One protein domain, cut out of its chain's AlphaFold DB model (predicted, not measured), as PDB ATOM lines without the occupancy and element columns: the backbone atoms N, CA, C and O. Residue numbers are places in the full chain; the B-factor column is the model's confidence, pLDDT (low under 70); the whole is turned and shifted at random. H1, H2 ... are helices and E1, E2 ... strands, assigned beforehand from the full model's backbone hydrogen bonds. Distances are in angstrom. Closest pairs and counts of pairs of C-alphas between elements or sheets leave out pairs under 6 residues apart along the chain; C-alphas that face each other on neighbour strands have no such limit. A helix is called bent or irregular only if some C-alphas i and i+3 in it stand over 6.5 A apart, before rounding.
ATOM      1  N   SER A  21     163.543 -91.796 183.199       94.94
ATOM      2  CA  SER A  21     164.202 -92.251 181.969       94.94
ATOM      3  C   SER A  21     164.215 -91.137 180.904       94.94
ATOM      4  O   SER A  21     163.266 -90.342 180.895       94.94
ATOM      5  N   PRO A  22     165.173 -91.114 179.959       92.12
ATOM      6  CA  PRO A  22     165.290 -90.047 178.956       92.12
ATOM      7  C   PRO A  22     164.022 -89.815 178.116       92.12
ATOM      8  O   PRO A  22     163.621 -88.672 177.919       92.12
ATOM      9  N   GLU A  23     163.330 -90.880 177.697       92.75
ATOM     10  CA  GLU A  23     162.108 -90.791 176.875       92.75
ATOM     11  C   GLU A  23     160.819 -90.713 177.712       92.75
ATOM     12  O   GLU A  23     159.713 -90.769 177.179       92.75
ATOM     13  N   GLY A  24     160.931 -90.646 179.043       93.25
ATOM     14  CA  GLY A  24     159.780 -90.715 179.952       93.25
ATOM     15  C   GLY A  24     159.082 -92.084 180.020       93.25
ATOM     16  O   GLY A  24     158.012 -92.180 180.623       93.25
ATOM     17  N   ILE A  25     159.674 -93.131 179.432       95.88
ATOM     18  CA  ILE A  25     159.203 -94.522 179.488       95.88
ATOM     19  C   ILE A  25     160.084 -95.311 180.468       95.88
ATOM     20  O   ILE A  25     161.281 -95.457 180.204       95.88
ATOM     21  N   PRO A  26     159.540 -95.871 181.563       97.25
ATOM     22  CA  PRO A  26     160.353 -96.572 182.550       97.25
ATOM     23  C   PRO A  26     161.075 -97.782 181.943       97.25
ATOM     24  O   PRO A  26     160.628 -98.371 180.956       97.25
ATOM     25  N   PHE A  27     162.192 -98.150 182.560       97.94
ATOM     26  CA  PHE A  27     162.931 -99.366 182.250       97.94
ATOM     27  C   PHE A  27     162.396-100.500 183.120       97.94
ATOM     28  O   PHE A  27     162.473-100.410 184.346       97.94
ATOM     29  N   ILE A  28     161.852-101.544 182.494       98.25
ATOM     30  CA  ILE A  28     161.301-102.730 183.156       98.25
ATOM     31  C   ILE A  28     161.778-103.970 182.399       98.25
ATOM     32  O   ILE A  28     161.338-104.223 181.279       98.25
ATOM     33  N   GLY A  29     162.689-104.737 182.997       97.62
ATOM     34  CA  GLY A  29     163.239-105.946 182.379       97.62
ATOM     35  C   GLY A  29     164.718-106.194 182.692       97.62
ATOM     36  O   GLY A  29     165.307-105.461 183.492       97.62
ATOM     37  N   PRO A  30     165.319-107.232 182.086       96.38
ATOM     38  CA  PRO A  30     166.711-107.597 182.325       96.38
ATOM     39  C   PRO A  30     167.676-106.593 181.685       96.38
ATOM     40  O   PRO A  30     167.377-106.004 180.642       96.38
ATOM     41  N   LEU A  31     168.854-106.428 182.288       94.44
ATOM     42  CA  LEU A  31     169.923-105.613 181.727       94.44
ATOM     43  C   LEU A  31     170.907-106.467 180.923       94.44
ATOM     44  O   LEU A  31     171.569-107.352 181.461       94.44
ATOM     45  N   ALA A  32     171.023-106.187 179.625       90.81
ATOM     46  CA  ALA A  32     171.951-106.904 178.755       90.81
ATOM     47  C   ALA A  32     173.406-106.740 179.224       90.81
ATOM     48  O   ALA A  32     173.830-105.637 179.566       90.81
ATOM     49  N   GLY A  33     174.162-107.840 179.221       91.50
ATOM     50  CA  GLY A  33     175.557-107.870 179.675       91.50
ATOM     51  C   GLY A  33     175.742-108.089 181.180       91.50
ATOM     52  O   GLY A  33     176.880-108.226 181.622       91.50
ATOM     53  N   PHE A  34     174.657-108.161 181.959       93.19
ATOM     54  CA  PHE A  34     174.706-108.370 183.407       93.19
ATOM     55  C   PHE A  34     173.739-109.478 183.834       93.19
ATOM     56  O   PHE A  34     172.547-109.244 184.049       93.19
ATOM     57  N   ASP A  35     174.263-110.693 183.985       94.38
ATOM     58  CA  ASP A  35     173.461-111.848 184.387       94.38
ATOM     59  C   ASP A  35     172.805-111.622 185.756       94.38
ATOM     60  O   ASP A  35     173.454-111.292 186.748       94.38
ATOM     61  N   GLY A  36     171.483-111.799 185.802       94.62
ATOM     62  CA  GLY A  36     170.691-111.642 187.021       94.62
ATOM     63  C   GLY A  36     170.361-110.197 187.412       94.62
ATOM     64  O   GLY A  36     169.664-110.008 188.409       94.62
ATOM     65  N   LEU A  37     170.783-109.183 186.647       96.19
ATOM     66  CA  LEU A  37     170.422-107.788 186.913       96.19
ATOM     67  C   LEU A  37     169.130-107.390 186.187       96.19
ATOM     68  O   LEU A  37     169.010-107.511 184.967       96.19
ATOM     69  N   TRP A  38     168.175-106.860 186.950       97.69
ATOM     70  CA  TRP A  38     166.867-106.417 186.471       97.69
ATOM     71  C   TRP A  38     166.607-104.969 186.863       97.69
ATOM     72  O   TRP A  38     166.956-104.537 187.962       97.69
ATOM     73  N   LEU A  39     165.955-104.228 185.971       97.69
ATOM     74  CA  LEU A  39     165.559-102.843 186.188       97.69
ATOM     75  C   LEU A  39     164.041-102.735 186.336       97.69
ATOM     76  O   LEU A  39     163.285-103.433 185.663       97.69
ATOM     77  N   ASN A  40     163.617-101.838 187.223       97.88
ATOM     78  CA  ASN A  40     162.246-101.350 187.363       97.88
ATOM     79  C   ASN A  40     162.305 -99.909 187.883       97.88
ATOM     80  O   ASN A  40     162.094 -99.643 189.067       97.88
ATOM     81  N   CYS A  41     162.711 -98.983 187.017       97.38
ATOM     82  CA  CYS A  41     163.039 -97.609 187.397       97.38
ATOM     83  C   CYS A  41     162.720 -96.599 186.282       97.38
ATOM     84  O   CYS A  41     162.329 -96.962 185.175       97.38
ATOM     85  N   GLY A  42     162.897 -95.305 186.573       97.19
ATOM     86  CA  GLY A  42     162.711 -94.229 185.590       97.19
ATOM     87  C   GLY A  42     161.282 -93.684 185.487       97.19
ATOM     88  O   GLY A  42     160.983 -92.941 184.555       97.19
ATOM     89  N   HIS A  43     160.399 -94.001 186.439       97.88
ATOM     90  CA  HIS A  43     158.980 -93.613 186.421       97.88
ATOM     91  C   HIS A  43     158.697 -92.119 186.661       97.88
ATOM     92  O   HIS A  43     157.545 -91.686 186.551       97.88
ATOM     93  N   TYR A  44     159.710 -91.315 186.999       96.56
ATOM     94  CA  TYR A  44     159.593 -89.872 187.232       96.56
ATOM     95  C   TYR A  44     158.423 -89.513 188.178       96.56
ATOM     96  O   TYR A  44     158.348 -89.990 189.308       96.56
ATOM     97  N   ARG A  45     157.491 -88.664 187.723       95.31
ATOM     98  CA  ARG A  45     156.320 -88.181 188.474       95.31
ATOM     99  C   ARG A  45     155.185 -89.203 188.587       95.31
ATOM    100  O   ARG A  45     154.253 -88.965 189.344       95.31
ATOM    101  N   ASN A  46     155.257 -90.309 187.844       95.94
ATOM    102  CA  ASN A  46     154.183 -91.297 187.737       95.94
ATOM    103  C   ASN A  46     154.469 -92.588 188.519       95.94
ATOM    104  O   ASN A  46     153.692 -93.532 188.418       95.94
ATOM    105  N   GLY A  47     155.549 -92.642 189.310       95.31
ATOM    106  CA  GLY A  47     155.947 -93.848 190.048       95.31
ATOM    107  C   GLY A  47     154.840 -94.434 190.924       95.31
ATOM    108  O   GLY A  47     154.593 -95.631 190.852       95.31
ATOM    109  N   LEU A  48     154.113 -93.597 191.674       96.25
ATOM    110  CA  LEU A  48     153.021 -94.060 192.541       96.25
ATOM    111  C   LEU A  48     151.890 -94.726 191.742       96.25
ATOM    112  O   LEU A  48     151.429 -95.805 192.096       96.25
ATOM    113  N   VAL A  49     151.456 -94.088 190.653       96.88
ATOM    114  CA  VAL A  49     150.326 -94.561 189.836       96.88
ATOM    115  C   VAL A  49     150.709 -95.806 189.034       96.88
ATOM    116  O   VAL A  49     149.902 -96.716 188.880       96.88
ATOM    117  N   LEU A  50     151.946 -95.865 188.535       96.62
ATOM    118  CA  LEU A  50     152.427 -96.965 187.699       96.62
ATOM    119  C   LEU A  50     152.963 -98.157 188.498       96.62
ATOM    120  O   LEU A  50     153.184 -99.208 187.895       96.62
ATOM    121  N   ALA A  51     153.178 -98.025 189.810       97.81
ATOM    122  CA  ALA A  51     153.787 -99.069 190.633       97.81
ATOM    123  C   ALA A  51     153.084-100.436 190.509       97.81
ATOM    124  O   ALA A  51     153.784-101.407 190.222       97.81
ATOM    125  N   PRO A  52     151.741-100.556 190.618       97.88
ATOM    126  CA  PRO A  52     151.084-101.862 190.525       97.88
ATOM    127  C   PRO A  52     151.311-102.545 189.170       97.88
ATOM    128  O   PRO A  52     151.714-103.705 189.119       97.88
ATOM    129  N   ALA A  53     151.122-101.811 188.071       97.75
ATOM    130  CA  ALA A  53     151.289-102.346 186.722       97.75
ATOM    131  C   ALA A  53     152.757-102.672 186.405       97.75
ATOM    132  O   ALA A  53     153.046-103.699 185.794       97.75
ATOM    133  N   SER A  54     153.690-101.832 186.860       98.19
ATOM    134  CA  SER A  54     155.128-102.037 186.646       98.19
ATOM    135  C   SER A  54     155.638-103.266 187.396       98.19
ATOM    136  O   SER A  54     156.385-104.067 186.840       98.19
ATOM    137  N   CYS A  55     155.196-103.453 188.645       98.31
ATOM    138  CA  CYS A  55     155.535-104.632 189.437       98.31
ATOM    139  C   CYS A  55     154.913-105.907 188.865       98.31
ATOM    140  O   CYS A  55     155.581-106.941 188.844       98.31
ATOM    141  N   GLN A  56     153.671-105.842 188.372       98.56
ATOM    142  CA  GLN A  56     153.032-106.971 187.696       98.56
ATOM    143  C   GLN A  56     153.833-107.380 186.456       98.56
ATOM    144  O   GLN A  56     154.207-108.544 186.337       98.56
ATOM    145  N   LEU A  57     154.174-106.420 185.588       98.69
ATOM    146  CA  LEU A  57     154.982-106.663 184.392       98.69
ATOM    147  C   LEU A  57     156.340-107.287 184.741       98.69
ATOM    148  O   LEU A  57     156.698-108.319 184.181       98.69
ATOM    149  N   LEU A  58     157.076-106.699 185.690       98.56
ATOM    150  CA  LEU A  58     158.362-107.235 186.137       98.56
ATOM    151  C   LEU A  58     158.227-108.675 186.650       98.56
ATOM    152  O   LEU A  58     159.033-109.533 186.304       98.56
ATOM    153  N   THR A  59     157.207-108.942 187.467       98.44
ATOM    154  CA  THR A  59     156.970-110.265 188.058       98.44
ATOM    155  C   THR A  59     156.619-111.297 186.994       98.44
ATOM    156  O   THR A  59     157.120-112.420 187.045       98.44
ATOM    157  N   ASP A  60     155.795-110.928 186.012       98.69
ATOM    158  CA  ASP A  60     155.459-111.816 184.903       98.69
ATOM    159  C   ASP A  60     156.704-112.164 184.082       98.69
ATOM    160  O   ASP A  60     156.936-113.341 183.807       98.69
ATOM    161  N   LEU A  61     157.559-111.179 183.787       98.19
ATOM    162  CA  LEU A  61     158.827-111.410 183.090       98.19
ATOM    163  C   LEU A  61     159.780-112.309 183.892       98.19
ATOM    164  O   LEU A  61     160.341-113.250 183.333       98.19
ATOM    165  N   LEU A  62     159.931-112.063 185.197       97.56
ATOM    166  CA  LEU A  62     160.783-112.863 186.087       97.56
ATOM    167  C   LEU A  62     160.336-114.327 186.175       97.56
ATOM    168  O   LEU A  62     161.168-115.223 186.293       97.56
ATOM    169  N   LEU A  63     159.026-114.574 186.135       98.06
ATOM    170  CA  LEU A  63     158.439-115.907 186.285       98.06
ATOM    171  C   LEU A  63     158.136-116.591 184.944       98.06
ATOM    172  O   LEU A  63     157.520-117.657 184.939       98.06
ATOM    173  N   GLY A  64     158.520-115.988 183.813       97.75
ATOM    174  CA  GLY A  64     158.242-116.522 182.475       97.75
ATOM    175  C   GLY A  64     156.749-116.591 182.133       97.75
ATOM    176  O   GLY A  64     156.326-117.427 181.334       97.75
ATOM    177  N   ARG A  65     155.925-115.746 182.757       98.44
ATOM    178  CA  ARG A  65     154.482-115.659 182.510       98.44
ATOM    179  C   ARG A  65     154.212-114.707 181.352       98.44
ATOM    180  O   ARG A  65     154.957-113.760 181.123       98.44
ATOM    181  N   LYS A  66     153.108-114.936 180.635       98.06
ATOM    182  CA  LYS A  66     152.644-114.019 179.588       98.06
ATOM    183  C   LYS A  66     152.168-112.706 180.234       98.06
ATOM    184  O   LYS A  66     151.176-112.759 180.962       98.06
ATOM    185  N   PRO A  67     152.796-111.552 179.945       98.31
ATOM    186  CA  PRO A  67     152.348-110.282 180.502       98.31
ATOM    187  C   PRO A  67     151.016-109.819 179.896       98.31
ATOM    188  O   PRO A  67     150.661-110.181 178.772       98.31
ATOM    189  N   ILE A  68     150.293-108.977 180.638       96.56
ATOM    190  CA  ILE A  68     149.001-108.406 180.213       96.56
ATOM    191  C   ILE A  68     149.126-107.283 179.170       96.56
ATOM    192  O   ILE A  68     148.150-106.959 178.498       96.56
ATOM    193  N   ILE A  69     150.315-106.693 179.042       97.12
ATOM    194  CA  ILE A  69     150.664-105.662 178.057       97.12
ATOM    195  C   ILE A  69     151.947-106.067 177.333       97.12
ATOM    196  O   ILE A  69     152.712-106.876 177.853       97.12
ATOM    197  N   ASP A  70     152.198-105.501 176.154       97.56
ATOM    198  CA  ASP A  70     153.462-105.717 175.445       97.56
ATOM    199  C   ASP A  70     154.651-105.212 176.295       97.56
ATOM    200  O   ASP A  70     154.683-104.025 176.637       97.56
ATOM    201  N   PRO A  71     155.619-106.075 176.669       97.62
ATOM    202  CA  PRO A  71     156.790-105.658 177.433       97.62
ATOM    203  C   PRO A  71     157.799-104.847 176.610       97.62
ATOM    204  O   PRO A  71     158.612-104.133 177.199       97.62
ATOM    205  N   ALA A  72     157.787-104.950 175.275       96.69
ATOM    206  CA  ALA A  72     158.853-104.421 174.423       96.69
ATOM    207  C   ALA A  72     159.149-102.918 174.624       96.69
ATOM    208  O   ALA A  72     160.331-102.579 174.726       96.69
ATOM    209  N   PRO A  73     158.154-102.018 174.782       96.19
ATOM    210  CA  PRO A  73     158.412-100.590 174.996       96.19
ATOM    211  C   PRO A  73     159.183-100.274 176.287       96.19
ATOM    212  O   PRO A  73     159.845 -99.241 176.377       96.19
ATOM    213  N   TYR A  74     159.101-101.149 177.290       97.06
ATOM    214  CA  TYR A  74     159.711-100.948 178.606       97.06
ATOM    215  C   TYR A  74     161.082-101.618 178.734       97.06
ATOM    216  O   TYR A  74     161.805-101.348 179.693       97.06
ATOM    217  N   SER A  75     161.460-102.463 177.771       96.31
ATOM    218  CA  SER A  75     162.732-103.184 177.789       96.31
ATOM    219  C   SER A  75     163.921-102.216 177.882       96.31
ATOM    220  O   SER A  75     163.969-101.248 177.121       96.31
ATOM    221  N   PRO A  76     164.910-102.460 178.763       95.06
ATOM    222  CA  PRO A  76     166.148-101.676 178.785       95.06
ATOM    223  C   PRO A  76     167.028-101.876 177.539       95.06
ATOM    224  O   PRO A  76     167.899-101.051 177.253       95.06
ATOM    225  N   LEU A  77     166.830-102.980 176.809       91.06
ATOM    226  CA  LEU A  77     167.668-103.369 175.678       91.06
ATOM    227  C   LEU A  77     167.643-102.304 174.572       91.06
ATOM    228  O   LEU A  77     166.582-101.892 174.115       91.06
ATOM    229  N   GLY A  78     168.829-101.874 174.132       86.12
ATOM    230  CA  GLY A  78     168.984-100.868 173.075       86.12
ATOM    231  C   GLY A  78     168.681 -99.428 173.504       86.12
ATOM    232  O   GLY A  78     168.834 -98.525 172.689       86.12
ATOM    233  N   ARG A  79     168.283 -99.206 174.764       91.25
ATOM    234  CA  ARG A  79     167.998 -97.876 175.331       91.25
ATOM    235  C   ARG A  79     169.044 -97.405 176.342       91.25
ATOM    236  O   ARG A  79     169.032 -96.247 176.744       91.25
ATOM    237  N   LEU A  80     169.925 -98.303 176.777       86.75
ATOM    238  CA  LEU A  80     171.044 -98.005 177.665       86.75
ATOM    239  C   LEU A  80     172.354 -98.316 176.940       86.75
ATOM    240  O   LEU A  80     172.490 -99.369 176.316       86.75
ATOM    241  N   HIS A  81     173.302 -97.388 177.032       78.50
ATOM    242  CA  HIS A  81     174.650 -97.515 176.491       78.50
ATOM    243  C   HIS A  81     175.626 -97.472 177.670       78.50
ATOM    244  O   HIS A  81     175.577 -96.523 178.456       78.50
ATOM    245  N   PHE A  82     176.452 -98.506 177.806       70.00
ATOM    246  CA  PHE A  82     177.503 -98.620 178.819       70.00
ATOM    247  C   PHE A  82     178.863 -98.678 178.138       70.00
ATOM    248  O   PHE A  82     178.920 -99.258 177.026       70.00
TER     249      PHE A  82
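This is residues 21 to 82 of the 82 residues of the protein "Oxidoreductase, FAD-binding protein" of Pseudomonas syringae pv. maculicola (UniProt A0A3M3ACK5). A small hairpin of two short strands, E1 and E2, has one long, kinked helix, H1, packed beside it, and a long tail without a named element, residues 63 to 82, folds back from the end of H1 past the E1 side of the hairpin. The printed part has 62 residues with two named strands and one named helix, in the order E1, E2, H1; the sheet's order is E1 - E2, antiparallel. The class is mixed, helices and strands, although under half of the residues, 27, are in named elements. The whole is compact, with a radius of gyration of the C-alphas of 11.2 A, and rounded, with spans of 30 by 28 by 17 A.

Begin at Ser 21 and go on to C-alpha 27 at (162.931, -99.366, 182.250), where E1 begins; it holds residues 27 to 30 and is 9.1 A long from first to last C-alpha. After a short link of 7 residues you come to E2, residues 38 to 41, 9.6 A long. A tight link of 2 residues leads to H1, residues 44 to 62. Find its first C-alpha, that of Tyr 44, at (159.593, -89.872, 187.232) and its last, that of Leu 62, at (160.783, -112.863, 186.087), 23.1 A away. H1 is irregular: C-alphas 45 and 48 are 7.9 A apart. It also has a kink of 77 degrees near residue 51.

Start with the hairpin of E1 and E2, antiparallel neighbours whose N-to-C directions stand at 174 degrees. Look at C-alphas 28 and 40, which face each other at 4.5 A. Across the pair, N 27 and O 41 at 2.9 A and N 39 and O 29 at 2.8 A are within hydrogen-bond range. Next look from the strands to H1. Its closest C-alpha pair with E1 is that of Ile 28 and Leu 58, 6.1 A; with E2 it is that of Asn 40 and Leu 58, 7.2 A. Residues 47 to 62 of H1 make the pairs of C-alphas within 10 A of the strands, 17 with E1 and 11 with E2. In the backbone of H1, 11 of 15 O i to N i+4 pairs are within hydrogen-bond range.

The two C-alphas farthest apart, those of Gly 33 and Val 49, are 30.3 A apart, while those of Ser 21 and Phe 82 are 15.1 A apart. From residue 63 follow the 20 residues to Phe 82, the chain's last residue; their C-alphas lie 5 to 18 A from the mean of all C-alphas. The printed part has no cut, and neither of its two links between named elements is long. The mean pLDDT of the printed part is 95.4, and no printed residue is under 70.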